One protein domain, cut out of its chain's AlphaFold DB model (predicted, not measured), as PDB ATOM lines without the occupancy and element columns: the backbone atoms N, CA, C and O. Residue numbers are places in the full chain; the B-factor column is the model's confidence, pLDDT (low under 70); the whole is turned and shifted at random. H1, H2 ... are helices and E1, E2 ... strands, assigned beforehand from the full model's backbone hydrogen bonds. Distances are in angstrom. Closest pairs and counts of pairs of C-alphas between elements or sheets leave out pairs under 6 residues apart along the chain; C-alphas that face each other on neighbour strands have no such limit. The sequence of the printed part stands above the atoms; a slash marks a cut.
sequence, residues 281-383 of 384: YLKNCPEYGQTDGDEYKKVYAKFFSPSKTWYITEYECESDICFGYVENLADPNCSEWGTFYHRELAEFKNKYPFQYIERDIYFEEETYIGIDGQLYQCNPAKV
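Overview. This is residues 281 to 383 of the 384 residues of an uncharacterized protein of Sulfurovum sp. FS06-10 (UniProt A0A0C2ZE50). Little here is regular structure: a strongly twisted wall of four antiparallel strands, order E2 - E3 - E4 - E5, with short H1 beside it, antiparallel pair E1 and E6 near E3, and long loops. The 103 printed residues run E1 E2 E3 E4 E5 H1 E6, mostly strand, with 38 in named elements. The whole is compact, radius of gyration of the C-alphas 13.5 A, spanning 45 by 32 by 25 A.

Arrangement. Start at E1, residues 296 to 298: N 297 lies 2.9 A from O 369 of its antiparallel neighbour E6, residues 368 to 370. Next, E2, residues 301 to 304, and E3, residues 308 to 316, form a hairpin, with N 303 and O 310 2.9 A apart. E4, residues 321 to 328, forms hairpins with E3, N 311 to O 325 2.9 A, and E5, residues 336 to 341, N 322 to O 340 2.8 A. E2 to E5 make a meander, each strand the antiparallel neighbour of the one before. H1, residues 342 to 346, is at the sheet's level, height 2.9 A, its O i to N i+4 pair within hydrogen-bond range.

Along the chain. Find C-alpha 296, where E1 begins, at (16.434, -21.024, -24.620); E3 runs 22.0 A from first to last C-alpha and bends by 71 degrees at residue 313; E6 ends at C-alpha 370, at (14.106, -22.156, -28.297).

Size, cuts and confidence. The printed part has no cut; H1 to E6 is a long link. Look for pLDDT under 70 at residues 349 to 355, 365 and 381 to 383.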
ATOM      1  N   TYR A 281       2.096 -10.690 -13.235       83.12
ATOM      2  CA  TYR A 281       2.631 -11.830 -13.984       83.12
ATOM      3  C   TYR A 281       3.891 -11.500 -14.799       83.12
ATOM      4  O   TYR A 281       4.582 -12.415 -15.226       83.12
ATOM      5  N   LEU A 282       4.226 -10.220 -14.973       87.31
ATOM      6  CA  LEU A 282       5.480  -9.772 -15.590       87.31
ATOM      7  C   LEU A 282       6.487  -9.264 -14.554       87.31
ATOM      8  O   LEU A 282       7.575  -8.836 -14.916       87.31
ATOM      9  N   LYS A 283       6.170  -9.349 -13.255       84.12
ATOM     10  CA  LYS A 283       7.012  -8.797 -12.185       84.12
ATOM     11  C   LYS A 283       8.442  -9.352 -12.166       84.12
ATOM     12  O   LYS A 283       9.359  -8.643 -11.775       84.12
ATOM     13  N   ASN A 284       8.608 -10.616 -12.550       86.69
ATOM     14  CA  ASN A 284       9.904 -11.302 -12.577       86.69
ATOM     15  C   ASN A 284      10.457 -11.457 -14.004       86.69
ATOM     16  O   ASN A 284      11.400 -12.224 -14.203       86.69
ATOM     17  N   CYS A 285       9.824 -10.808 -14.985       89.44
ATOM     18  CA  CYS A 285      10.250 -10.837 -16.376       89.44
ATOM     19  C   CYS A 285      11.534  -9.997 -16.516       89.44
ATOM     20  O   CYS A 285      11.561  -8.884 -15.984       89.44
ATOM     21  N   PRO A 286      12.593 -10.505 -17.166       91.81
ATOM     22  CA  PRO A 286      13.803  -9.733 -17.427       91.81
ATOM     23  C   PRO A 286      13.510  -8.535 -18.339       91.81
ATOM     24  O   PRO A 286      12.553  -8.553 -19.119       91.81
ATOM     25  N   GLU A 287      14.337  -7.491 -18.238       87.50
ATOM     26  CA  GLU A 287      14.230  -6.333 -19.133       87.50
ATOM     27  C   GLU A 287      14.705  -6.678 -20.548       87.50
ATOM     28  O   GLU A 287      15.414  -7.665 -20.770       87.50
ATOM     29  N   TYR A 288      14.320  -5.833 -21.505       84.38
ATOM     30  CA  TYR A 288      14.678  -5.991 -22.909       84.38
ATOM     31  C   TYR A 288      16.199  -6.111 -23.112       84.38
ATOM     32  O   TYR A 288      16.972  -5.278 -22.633       84.38
ATOM     33  N   GLY A 289      16.626  -7.152 -23.827       81.25
ATOM     34  CA  GLY A 289      18.025  -7.445 -24.147       81.25
ATOM     35  C   GLY A 289      18.824  -8.119 -23.024       81.25
ATOM     36  O   GLY A 289      19.996  -8.440 -23.219       81.25
ATOM     37  N   GLN A 290      18.239  -8.367 -21.844       86.75
ATOM     38  CA  GLN A 290      18.965  -9.015 -20.739       86.75
ATOM     39  C   GLN A 290      19.260 -10.496 -20.989       86.75
ATOM     40  O   GLN A 290      20.207 -11.023 -20.406       86.75
ATOM     41  N   THR A 291      18.470 -11.167 -21.829       86.81
ATOM     42  CA  THR A 291      18.679 -12.584 -22.175       86.81
ATOM     43  C   THR A 291      19.271 -12.748 -23.579       86.81
ATOM     44  O   THR A 291      19.114 -13.788 -24.223       86.81
ATOM     45  N   ASP A 292      19.910 -11.708 -24.122       84.06
ATOM     46  CA  ASP A 292      20.559 -11.762 -25.433       84.06
ATOM     47  C   ASP A 292      21.698 -12.790 -25.454       84.06
ATOM     48  O   ASP A 292      22.612 -12.767 -24.632       84.06
ATOM     49  N   GLY A 293      21.650 -13.694 -26.436       81.44
ATOM     50  CA  GLY A 293      22.595 -14.806 -26.568       81.44
ATOM     51  C   GLY A 293      22.138 -16.116 -25.922       81.44
ATOM     52  O   GLY A 293      22.758 -17.145 -26.188       81.44
ATOM     53  N   ASP A 294      21.045 -16.116 -25.151       87.81
ATOM     54  CA  ASP A 294      20.467 -17.348 -24.613       87.81
ATOM     55  C   ASP A 294      19.779 -18.162 -25.721       87.81
ATOM     56  O   ASP A 294      18.916 -17.661 -26.445       87.81
ATOM     57  N   GLU A 295      20.137 -19.444 -25.829       87.25
ATOM     58  CA  GLU A 295      19.544 -20.379 -26.799       87.25
ATOM     59  C   GLU A 295      18.086 -20.731 -26.455       87.25
ATOM     60  O   GLU A 295      17.264 -20.953 -27.348       87.25
ATOM     61  N   TYR A 296      17.760 -20.730 -25.157       91.50
ATOM     62  CA  TYR A 296      16.434 -21.024 -24.620       91.50
ATOM     63  C   TYR A 296      15.998 -19.927 -23.653       91.50
ATOM     64  O   TYR A 296      16.588 -19.758 -22.584       91.50
ATOM     65  N   LYS A 297      14.920 -19.219 -23.988       93.25
ATOM     66  CA  LYS A 297      14.379 -18.124 -23.174       93.25
ATOM     67  C   LYS A 297      13.180 -18.602 -22.364       93.25
ATOM     68  O   LYS A 297      12.331 -19.329 -22.878       93.25
ATOM     69  N   LYS A 298      13.088 -18.201 -21.094       92.69
ATOM     70  CA  LYS A 298      11.919 -18.509 -20.254       92.69
ATOM     71  C   LYS A 298      10.713 -17.692 -20.717       92.69
ATOM     72  O   LYS A 298      10.836 -16.498 -20.969       92.69
ATOM     73  N   VAL A 299       9.547 -18.326 -20.791       93.25
ATOM     74  CA  VAL A 299       8.283 -17.661 -21.117       93.25
ATOM     75  C   VAL A 299       7.569 -17.258 -19.827       93.25
ATOM     76  O   VAL A 299       7.261 -18.099 -18.988       93.25
ATOM     77  N   TYR A 300       7.277 -15.967 -19.688       92.00
ATOM     78  CA  TYR A 300       6.631 -15.385 -18.505       92.00
ATOM     79  C   TYR A 300       5.129 -15.184 -18.679       92.00
ATOM     80  O   TYR A 300       4.373 -15.214 -17.708       92.00
ATOM     81  N   ALA A 301       4.676 -14.983 -19.914       91.94
ATOM     82  CA  ALA A 301       3.260 -14.879 -20.217       91.94
ATOM     83  C   ALA A 301       2.967 -15.355 -21.636       91.94
ATOM     84  O   ALA A 301       3.750 -15.131 -22.558       91.94
ATOM     85  N   LYS A 302       1.796 -15.969 -21.802       93.12
ATOM     86  CA  LYS A 302       1.271 -16.388 -23.096       93.12
ATOM     87  C   LYS A 302      -0.043 -15.676 -23.374       93.12
ATOM     88  O   LYS A 302      -0.966 -15.715 -22.559       93.12
ATOM     89  N   PHE A 303      -0.127 -15.066 -24.545       92.44
ATOM     90  CA  PHE A 303      -1.357 -14.514 -25.097       92.44
ATOM     91  C   PHE A 303      -1.699 -15.241 -26.389       92.44
ATOM     92  O   PHE A 303      -0.809 -15.702 -27.097       92.44
ATOM     93  N   PHE A 304      -2.977 -15.356 -26.719       91.50
ATOM     94  CA  PHE A 304      -3.404 -16.051 -27.925       91.50
ATOM     95  C   PHE A 304      -4.658 -15.433 -28.530       91.50
ATOM     96  O   PHE A 304      -5.482 -14.816 -27.864       91.50
ATOM     97  N   SER A 305      -4.784 -15.627 -29.831       87.06
ATOM     98  CA  SER A 305      -5.937 -15.315 -30.665       87.06
ATOM     99  C   SER A 305      -6.193 -16.516 -31.587       87.06
ATOM    100  O   SER A 305      -5.347 -17.410 -31.661       87.06
ATOM    101  N   PRO A 306      -7.304 -16.564 -32.345       83.31
ATOM    102  CA  PRO A 306      -7.577 -17.692 -33.237       83.31
ATOM    103  C   PRO A 306      -6.477 -18.005 -34.266       83.31
ATOM    104  O   PRO A 306      -6.438 -19.123 -34.774       83.31
ATOM    105  N   SER A 307      -5.614 -17.043 -34.606       82.75
ATOM    106  CA  SER A 307      -4.591 -17.194 -35.651       82.75
ATOM    107  C   SER A 307      -3.159 -16.926 -35.197       82.75
ATOM    108  O   SER A 307      -2.238 -17.198 -35.964       82.75
ATOM    109  N   LYS A 308      -2.944 -16.388 -33.993       88.75
ATOM    110  CA  LYS A 308      -1.612 -16.028 -33.491       88.75
ATOM    111  C   LYS A 308      -1.487 -16.263 -31.996       88.75
ATOM    112  O   LYS A 308      -2.448 -16.017 -31.266       88.75
ATOM    113  N   THR A 309      -0.292 -16.637 -31.564       92.81
ATOM    114  CA  THR A 309       0.083 -16.793 -30.158       92.81
ATOM    115  C   THR A 309       1.339 -15.978 -29.879       92.81
ATOM    116  O   THR A 309       2.279 -16.009 -30.662       92.81
ATOM    117  N   TRP A 310       1.358 -15.251 -28.768       94.81
ATOM    118  CA  TRP A 310       2.486 -14.450 -28.308       94.81
ATOM    119  C   TRP A 310       3.044 -15.062 -27.029       94.81
ATOM    120  O   TRP A 310       2.309 -15.243 -26.056       94.81
ATOM    121  N   TYR A 311       4.341 -15.335 -27.021       94.94
ATOM    122  CA  TYR A 311       5.088 -15.803 -25.860       94.94
ATOM    123  C   TYR A 311       6.025 -14.684 -25.414       94.94
ATOM    124  O   TYR A 311       6.963 -14.351 -26.130       94.94
ATOM    125  N   ILE A 312       5.763 -14.086 -24.253       94.81
ATOM    126  CA  ILE A 312       6.561 -12.985 -23.702       94.81
ATOM    127  C   ILE A 312       7.734 -13.566 -22.921       94.81
ATOM    128  O   ILE A 312       7.526 -14.352 -21.993       94.81
ATOM    129  N   THR A 313       8.946 -13.148 -23.276       94.12
ATOM    130  CA  THR A 313      10.190 -13.561 -22.612       94.12
ATOM    131  C   THR A 313      10.866 -12.417 -21.866       94.12
ATOM    132  O   THR A 313      11.556 -12.670 -20.887       94.12
ATOM    133  N   GLU A 314      10.656 -11.174 -22.309       93.00
ATOM    134  CA  GLU A 314      11.200  -9.962 -21.683       93.00
ATOM    135  C   GLU A 314      10.141  -8.848 -21.684       93.00
ATOM    136  O   GLU A 314       9.274  -8.808 -22.564       93.00
ATOM    137  N   TYR A 315      10.193  -7.951 -20.697       92.38
ATOM    138  CA  TYR A 315       9.267  -6.821 -20.575       92.38
ATOM    139  C   TYR A 315       9.955  -5.581 -19.997       92.38
ATOM    140  O   TYR A 315      10.520  -5.625 -18.907       92.38
ATOM    141  N   GLU A 316       9.854  -4.456 -20.704       87.12
ATOM    142  CA  GLU A 316      10.327  -3.147 -20.258       87.12
ATOM    143  C   GLU A 316       9.145  -2.309 -19.742       87.12
ATOM    144  O   GLU A 316       8.303  -1.831 -20.503       87.12
ATOM    145  N   CYS A 317       9.080  -2.124 -18.419       81.19
ATOM    146  CA  CYS A 317       7.945  -1.469 -17.761       81.19
ATOM    147  C   CYS A 317       7.804   0.021 -18.118       81.19
ATOM    148  O   CYS A 317       6.687   0.536 -18.122       81.19
ATOM    149  N   GLU A 318       8.908   0.732 -18.379       76.38
ATOM    150  CA  GLU A 318       8.860   2.172 -18.682       76.38
ATOM    151  C   GLU A 318       8.258   2.461 -20.063       76.38
ATOM    152  O   GLU A 318       7.527   3.439 -20.232       76.38
ATOM    153  N   SER A 319       8.556   1.611 -21.047       78.06
ATOM    154  CA  SER A 319       8.154   1.770 -22.447       78.06
ATOM    155  C   SER A 319       6.936   0.920 -22.835       78.06
ATOM    156  O   SER A 319       6.379   1.116 -23.917       78.06
ATOM    157  N   ASP A 320       6.508   0.007 -21.954       83.25
ATOM    158  CA  ASP A 320       5.452  -0.986 -22.178       83.25
ATOM    159  C   ASP A 320       5.746  -1.962 -23.337       83.25
ATOM    160  O   ASP A 320       4.838  -2.491 -23.989       83.25
ATOM    161  N   ILE A 321       7.031  -2.192 -23.617       87.44
ATOM    162  CA  ILE A 321       7.492  -3.063 -24.700       87.44
ATOM    163  C   ILE A 321       7.749  -4.469 -24.161       87.44
ATOM    164  O   ILE A 321       8.513  -4.675 -23.221       87.44
ATOM    165  N   CYS A 322       7.139  -5.455 -24.807       92.94
ATOM    166  CA  CYS A 322       7.484  -6.861 -24.668       92.94
ATOM    167  C   CYS A 322       8.443  -7.272 -25.782       92.94
ATOM    168  O   CYS A 322       8.287  -6.840 -26.927       92.94
ATOM    169  N   PHE A 323       9.347  -8.195 -25.473       94.25
ATOM    170  CA  PHE A 323      10.023  -9.011 -26.476       94.25
ATOM    171  C   PHE A 323       9.642 -10.474 -26.302       94.25
ATOM    172  O   PHE A 323       9.421 -10.961 -25.185       94.25
ATOM    173  N   GLY A 324       9.509 -11.163 -27.428       94.69
ATOM    174  CA  GLY A 324       9.016 -12.521 -27.426       94.69
ATOM    175  C   GLY A 324       8.858 -13.124 -28.808       94.69
ATOM    176  O   GLY A 324       9.172 -12.510 -29.829       94.69
ATOM    177  N   TYR A 325       8.334 -14.343 -28.819       95.44
ATOM    178  CA  TYR A 325       8.047 -15.081 -30.039       95.44
ATOM    179  C   TYR A 325       6.568 -14.967 -30.396       95.44
ATOM    180  O   TYR A 325       5.693 -15.168 -29.547       95.44
ATOM    181  N   VAL A 326       6.290 -14.670 -31.661       94.44
ATOM    182  CA  VAL A 326       4.947 -14.634 -32.228       94.44
ATOM    183  C   VAL A 326       4.790 -15.828 -33.152       94.44
ATOM    184  O   VAL A 326       5.322 -15.862 -34.256       94.44
ATOM    185  N   GLU A 327       4.023 -16.810 -32.702       92.62
ATOM    186  CA  GLU A 327       3.648 -17.973 -33.492       92.62
ATOM    187  C   GLU A 327       2.423 -17.628 -34.344       92.62
ATOM    188  O   GLU A 327       1.363 -17.272 -33.822       92.62
ATOM    189  N   ASN A 328       2.555 -17.735 -35.666       88.25
ATOM    190  CA  ASN A 328       1.467 -17.497 -36.604       88.25
ATOM    191  C   ASN A 328       0.893 -18.830 -37.093       88.25
ATOM    192  O   ASN A 328       1.452 -19.497 -37.956       88.25
ATOM    193  N   LEU A 329      -0.271 -19.203 -36.562       81.50
ATOM    194  CA  LEU A 329      -0.937 -20.466 -36.885       81.50
ATOM    195  C   LEU A 329      -1.558 -20.468 -38.291       81.50
ATOM    196  O   LEU A 329      -1.831 -21.535 -38.837       81.50
ATOM    197  N   ALA A 330      -1.814 -19.291 -38.874       78.12
ATOM    198  CA  ALA A 330      -2.382 -19.167 -40.218       78.12
ATOM    199  C   ALA A 330      -1.315 -19.251 -41.324       78.12
ATOM    200  O   ALA A 330      -1.614 -19.713 -42.423       78.12
ATOM    201  N   ASP A 331      -0.091 -18.819 -41.028       82.88
ATOM    202  CA  ASP A 331       1.075 -18.973 -41.896       82.88
ATOM    203  C   ASP A 331       2.329 -19.181 -41.032       82.88
ATOM    204  O   ASP A 331       2.944 -18.199 -40.603       82.88
ATOM    205  N   PRO A 332       2.712 -20.445 -40.762       82.62
ATOM    206  CA  PRO A 332       3.838 -20.762 -39.887       82.62
ATOM    207  C   PRO A 332       5.168 -20.134 -40.314       82.62
ATOM    208  O   PRO A 332       5.992 -19.850 -39.448       82.62
ATOM    209  N   ASN A 333       5.364 -19.855 -41.611       83.62
ATOM    210  CA  ASN A 333       6.583 -19.212 -42.122       83.62
ATOM    211  C   ASN A 333       6.694 -17.733 -41.722       83.62
ATOM    212  O   ASN A 333       7.756 -17.136 -41.867       83.62
ATOM    213  N   CYS A 334       5.599 -17.147 -41.241       85.06
ATOM    214  CA  CYS A 334       5.537 -15.792 -40.708       85.06
ATOM    215  C   CYS A 334       5.570 -15.780 -39.168       85.06
ATOM    216  O   CYS A 334       5.088 -14.822 -38.564       85.06
ATOM    217  N   SER A 335       6.043 -16.858 -38.534       89.44
ATOM    218  CA  SER A 335       6.332 -16.856 -37.098       89.44
ATOM    219  C   SER A 335       7.702 -16.233 -36.864       89.44
ATOM    220  O   SER A 335       8.653 -16.539 -37.583       89.44
ATOM    221  N   GLU A 336       7.806 -15.338 -35.890       92.81
ATOM    222  CA  GLU A 336       9.000 -14.512 -35.731       92.81
ATOM    223  C   GLU A 336       9.258 -14.113 -34.281       92.81
ATOM    224  O   GLU A 336       8.350 -14.032 -33.452       92.81
ATOM    225  N   TRP A 337      10.524 -13.826 -33.996       92.19
ATOM    226  CA  TRP A 337      10.939 -13.113 -32.798       92.19
ATOM    227  C   TRP A 337      10.810 -11.614 -33.030       92.19
ATOM    228  O   TRP A 337      11.266 -11.103 -34.054       92.19
ATOM    229  N   GLY A 338      10.229 -10.894 -32.078       90.62
ATOM    230  CA  GLY A 338      10.047  -9.461 -32.231       90.62
ATOM    231  C   GLY A 338       9.532  -8.759 -30.987       90.62
ATOM    232  O   GLY A 338       9.284  -9.363 -29.943       90.62
ATOM    233  N   THR A 339       9.382  -7.447 -31.127       91.56
ATOM    234  CA  THR A 339       8.865  -6.559 -30.087       91.56
ATOM    235  C   THR A 339       7.406  -6.207 -30.339       91.56
ATOM    236  O   THR A 339       7.018  -5.950 -31.479       91.56
ATOM    237  N   PHE A 340       6.606  -6.133 -29.282       92.12
ATOM    238  CA  PHE A 340       5.191  -5.753 -29.341       92.12
ATOM    239  C   PHE A 340       4.757  -5.091 -28.029       92.12
ATOM    240  O   PHE A 340       5.389  -5.292 -26.996       92.12
ATOM    241  N   TYR A 341       3.684  -4.297 -28.049       89.06
ATOM    242  CA  TYR A 341       3.220  -3.592 -26.851       89.06
ATOM    243  C   TYR A 341       2.313  -4.467 -25.988       89.06
ATOM    244  O   TYR A 341       1.368  -5.085 -26.484       89.06
ATOM    245  N   HIS A 342       2.546  -4.472 -24.676       88.94
ATOM    246  CA  HIS A 342       1.707  -5.219 -23.735       88.94
ATOM    247  C   HIS A 342       0.262  -4.711 -23.734       88.94
ATOM    248  O   HIS A 342      -0.664  -5.515 -23.879       88.94
ATOM    249  N   ARG A 343       0.060  -3.388 -23.665       84.31
ATOM    250  CA  ARG A 343      -1.279  -2.782 -23.721       84.31
ATOM    251  C   ARG A 343      -2.062  -3.170 -24.972       84.31
ATOM    252  O   ARG A 343      -3.274  -3.337 -24.897       84.31
ATOM    253  N   GLU A 344      -1.397  -3.358 -26.115       84.31
ATOM    254  CA  GLU A 344      -2.077  -3.753 -27.352       84.31
ATOM    255  C   GLU A 344      -2.657  -5.159 -27.250       84.31
ATOM    256  O   GLU A 344      -3.717  -5.396 -27.814       84.31
ATOM    257  N   LEU A 345      -2.007  -6.064 -26.512       87.12
ATOM    258  CA  LEU A 345      -2.523  -7.404 -26.237       87.12
ATOM    259  C   LEU A 345      -3.589  -7.385 -25.136       87.12
ATOM    260  O   LEU A 345      -4.615  -8.049 -25.260       87.12
ATOM    261  N   ALA A 346      -3.352  -6.628 -24.061       81.62
ATOM    262  CA  ALA A 346      -4.215  -6.601 -22.880       81.62
ATOM    263  C   ALA A 346      -5.534  -5.845 -23.107       81.62
ATOM    264  O   ALA A 346      -6.572  -6.222 -22.562       81.62
ATOM    265  N   GLU A 347      -5.505  -4.784 -23.914       80.06
ATOM    266  CA  GLU A 347      -6.651  -3.914 -24.179       80.06
ATOM    267  C   GLU A 347      -7.273  -4.153 -25.559       80.06
ATOM    268  O   GLU A 347      -8.185  -3.417 -25.950       80.06
ATOM    269  N   PHE A 348      -6.813  -5.172 -26.300       76.56
ATOM    270  CA  PHE A 348      -7.292  -5.436 -27.654       76.56
ATOM    271  C   PHE A 348      -8.814  -5.612 -27.685       76.56
ATOM    272  O   PHE A 348      -9.369  -6.627 -27.257       76.56
ATOM    273  N   LYS A 349      -9.503  -4.625 -28.256       63.41
ATOM    274  CA  LYS A 349     -10.941  -4.670 -28.528       63.41
ATOM    275  C   LYS A 349     -11.146  -4.522 -30.022       63.41
ATOM    276  O   LYS A 349     -11.073  -3.421 -30.565       63.41
ATOM    277  N   ASN A 350     -11.390  -5.638 -30.703       59.88
ATOM    278  CA  ASN A 350     -11.678  -5.596 -32.129       59.88
ATOM    279  C   ASN A 350     -13.066  -4.982 -32.380       59.88
ATOM    280  O   ASN A 350     -14.000  -5.147 -31.597       59.88
ATOM    281  N   LYS A 351     -13.210  -4.297 -33.517       50.28
ATOM    282  CA  LYS A 351     -14.491  -3.776 -34.018       50.28
ATOM    283  C   LYS A 351     -15.430  -4.902 -34.477       50.28
ATOM    284  O   LYS A 351     -16.630  -4.675 -34.622       50.28
ATOM    285  N   TYR A 352     -14.890  -6.101 -34.712       49.72
ATOM    286  CA  TYR A 352     -15.631  -7.294 -35.118       49.72
ATOM    287  C   TYR A 352     -15.713  -8.326 -33.975       49.72
ATOM    288  O   TYR A 352     -14.696  -8.601 -33.341       49.72
ATOM    289  N   PRO A 353     -16.879  -8.958 -33.740       52.78
ATOM    290  CA  PRO A 353     -17.176  -9.739 -32.527       52.78
ATOM    291  C   PRO A 353     -16.491 -11.122 -32.423       52.78
ATOM    292  O   PRO A 353     -16.886 -11.937 -31.598       52.78
ATOM    293  N   PHE A 354     -15.490 -11.429 -33.257       51.09
ATOM    294  CA  PHE A 354     -14.931 -12.789 -33.387       51.09
ATOM    295  C   PHE A 354     -13.409 -12.889 -33.227       51.09
ATOM    296  O   PHE A 354     -12.840 -13.952 -33.462       51.09
ATOM    297  N   GLN A 355     -12.731 -11.804 -32.854       58.62
ATOM    298  CA  GLN A 355     -11.285 -11.815 -32.630       58.62
ATOM    299  C   GLN A 355     -10.964 -11.051 -31.352       58.62
ATOM    300  O   GLN A 355     -11.026  -9.823 -31.322       58.62
ATOM    301  N   TYR A 356     -10.611 -11.804 -30.318       74.12
ATOM    302  CA  TYR A 356     -10.075 -11.301 -29.063       74.12
ATOM    303  C   TYR A 356      -8.655 -11.834 -28.895       74.12
ATOM    304  O   TYR A 356      -8.293 -12.853 -29.493       74.12
ATOM    305  N   ILE A 357      -7.868 -11.119 -28.100       83.19
ATOM    306  CA  ILE A 357      -6.599 -11.614 -27.586       83.19
ATOM    307  C   ILE A 357      -6.850 -11.974 -26.125       83.19
ATOM    308  O   ILE A 357      -7.338 -11.154 -25.349       83.19
ATOM    309  N   GLU A 358      -6.577 -13.221 -25.768       86.12
ATOM    310  CA  GLU A 358      -6.781 -13.763 -24.428       86.12
ATOM    311  C   GLU A 358      -5.430 -14.101 -23.797       86.12
ATOM    312  O   GLU A 358      -4.504 -14.529 -24.483       86.12
ATOM    313  N   ARG A 359      -5.313 -13.921 -22.477       88.88
ATOM    314  CA  ARG A 359      -4.143 -14.360 -21.706       88.88
ATOM    315  C   ARG A 359      -4.390 -15.754 -21.155       88.88
ATOM    316  O   ARG A 359      -5.407 -15.986 -20.502       88.88
ATOM    317  N   ASP A 360      -3.428 -16.646 -21.333       87.31
ATOM    318  CA  ASP A 360      -3.458 -17.959 -20.699       87.31
ATOM    319  C   ASP A 360      -3.066 -17.832 -19.218       87.31
ATOM    320  O   ASP A 360      -1.901 -17.645 -18.869       87.31
ATOM    321  N   ILE A 361      -4.063 -17.871 -18.330       83.75
ATOM    322  CA  ILE A 361      -3.856 -17.740 -16.879       83.75
ATOM    323  C   ILE A 361      -3.362 -19.032 -16.217       83.75
ATOM    324  O   ILE A 361      -2.995 -18.991 -15.045       83.75
ATOM    325  N   TYR A 362      -3.387 -20.155 -16.941       79.12
ATOM    326  CA  TYR A 362      -2.951 -21.471 -16.468       79.12
ATOM    327  C   TYR A 362      -1.626 -21.904 -17.098       79.12
ATOM    328  O   TYR A 362      -1.216 -23.051 -16.934       79.12
ATOM    329  N   PHE A 363      -0.970 -20.998 -17.824       79.44
ATOM    330  CA  PHE A 363       0.293 -21.274 -18.482       79.44
ATOM    331  C   PHE A 363       1.362 -21.707 -17.465       79.44
ATOM    332  O   PHE A 363       1.547 -21.057 -16.435       79.44
ATOM    333  N   GLU A 364       2.024 -22.833 -17.741       70.38
ATOM    334  CA  GLU A 364       2.930 -23.509 -16.805       70.38
ATOM    335  C   GLU A 364       4.152 -22.639 -16.456       70.38
ATOM    336  O   GLU A 364       4.810 -22.088 -17.342       70.38
ATOM    337  N   GLU A 365       4.489 -22.564 -15.160       66.81
ATOM    338  CA  GLU A 365       5.498 -21.640 -14.605       66.81
ATOM    339  C   GLU A 365       6.946 -21.885 -15.095       66.81
ATOM    340  O   GLU A 365       7.811 -21.029 -14.891       66.81
ATOM    341  N   GLU A 366       7.231 -23.016 -15.752       82.62
ATOM    342  CA  GLU A 366       8.578 -23.418 -16.201       82.62
ATOM    343  C   GLU A 366       8.659 -23.754 -17.700       82.62
ATOM    344  O   GLU A 366       9.378 -24.663 -18.114       82.62
ATOM    345  N   THR A 367       7.951 -22.995 -18.536       89.44
ATOM    346  CA  THR A 367       8.059 -23.135 -19.995       89.44
ATOM    347  C   THR A 367       9.218 -22.308 -20.563       89.44
ATOM    348  O   THR A 367       9.367 -21.127 -20.243       89.44
ATOM    349  N   TYR A 368      10.010 -22.911 -21.449       92.44
ATOM    350  CA  TYR A 368      11.086 -22.272 -22.210       92.44
ATOM    351  C   TYR A 368      10.796 -22.369 -23.704       92.44
ATOM    352  O   TYR A 368      10.137 -23.304 -24.151       92.44
ATOM    353  N   ILE A 369      11.302 -21.416 -24.477       92.44
ATOM    354  CA  ILE A 369      11.193 -21.393 -25.931       92.44
ATOM    355  C   ILE A 369      12.587 -21.294 -26.555       92.44
ATOM    356  O   ILE A 369      13.414 -20.488 -26.124       92.44
ATOM    357  N   GLY A 370      12.867 -22.165 -27.523       90.69
ATOM    358  CA  GLY A 370      14.106 -22.156 -28.297       90.69
ATOM    359  C   GLY A 370      14.082 -21.104 -29.400       90.69
ATOM    360  O   GLY A 370      13.020 -20.611 -29.782       90.69
ATOM    361  N   ILE A 371      15.250 -20.781 -29.956       87.06
ATOM    362  CA  ILE A 371      15.363 -19.805 -31.054       87.06
ATOM    363  C   ILE A 371      14.556 -20.204 -32.305       87.06
ATOM    364  O   ILE A 371      14.136 -19.344 -33.073       87.06
ATOM    365  N   ASP A 372      14.298 -21.500 -32.471       86.50
ATOM    366  CA  ASP A 372      13.477 -22.097 -33.525       86.50
ATOM    367  C   ASP A 372      11.962 -22.043 -33.246       86.50
ATOM    368  O   ASP A 372      11.167 -22.517 -34.056       86.50
ATOM    369  N   GLY A 373      11.558 -21.481 -32.103       85.38
ATOM    370  CA  GLY A 373      10.166 -21.382 -31.676       85.38
ATOM    371  C   GLY A 373       9.617 -22.637 -30.991       85.38
ATOM    372  O   GLY A 373       8.435 -22.659 -30.649       85.38
ATOM    373  N   GLN A 374      10.428 -23.680 -30.766       89.44
ATOM    374  CA  GLN A 374       9.974 -24.880 -30.055       89.44
ATOM    375  C   GLN A 374       9.846 -24.636 -28.548       89.44
ATOM    376  O   GLN A 374      10.702 -23.998 -27.937       89.44
ATOM    377  N   LEU A 375       8.788 -25.180 -27.942       89.62
ATOM    378  CA  LEU A 375       8.519 -25.077 -26.506       89.62
ATOM    379  C   LEU A 375       9.063 -26.281 -25.731       89.62
ATOM    380  O   LEU A 375       8.929 -27.428 -26.158       89.62
ATOM    381  N   TYR A 376       9.583 -26.016 -24.537       87.56
ATOM    382  CA  TYR A 376      10.165 -26.996 -23.626       87.56
ATOM    383  C   TYR A 376       9.596 -26.797 -22.216       87.56
ATOM    384  O   TYR A 376       9.554 -25.678 -21.716       87.56
ATOM    385  N   GLN A 377       9.185 -27.880 -21.548       83.50
ATOM    386  CA  GLN A 377       8.607 -27.832 -20.187       83.50
ATOM    387  C   GLN A 377       9.649 -27.693 -19.061       83.50
ATOM    388  O   GLN A 377       9.318 -27.716 -17.878       83.50
ATOM    389  N   CYS A 378      10.928 -27.616 -19.414       79.94
ATOM    390  CA  CYS A 378      12.027 -27.334 -18.501       79.94
ATOM    391  C   CYS A 378      13.176 -26.711 -19.297       79.94
ATOM    392  O   CYS A 378      13.199 -26.823 -20.522       79.94
ATOM    393  N   ASN A 379      14.128 -26.066 -18.615       77.94
ATOM    394  CA  ASN A 379      15.292 -25.477 -19.276       77.94
ATOM    395  C   ASN A 379      16.192 -26.586 -19.860       77.94
ATOM    396  O   ASN A 379      16.842 -27.288 -19.073       77.94
ATOM    397  N   PRO A 380      16.298 -26.729 -21.195       76.06
ATOM    398  CA  PRO A 380      17.084 -27.800 -21.805       76.06
ATOM    399  C   PRO A 380      18.579 -27.686 -21.483       76.06
ATOM    400  O   PRO A 380      19.248 -28.700 -21.305       76.06
ATOM    401  N   ALA A 381      19.084 -26.465 -21.281       68.00
ATOM    402  CA  ALA A 381      20.481 -26.210 -20.929       68.00
ATOM    403  C   ALA A 381      20.865 -26.678 -19.510       68.00
ATOM    404  O   ALA A 381      22.043 -26.675 -19.165       68.00
ATOM    405  N   LYS A 382      19.895 -27.070 -18.666       60.16
ATOM    406  CA  LYS A 382      20.140 -27.636 -17.322       60.16
ATOM    407  C   LYS A 382      19.990 -29.161 -17.251       60.16
ATOM    408  O   LYS A 382      20.274 -29.735 -16.203       60.16
ATOM    409  N   VAL A 383      19.495 -29.793 -18.316       54.81
ATOM    410  CA  VAL A 383      19.249 -31.248 -18.390       54.81
ATOM    411  C   VAL A 383      20.325 -31.959 -19.232       54.81
ATOM    412  O   VAL A 383      20.426 -33.184 -19.173       54.81
TER     413      VAL A 383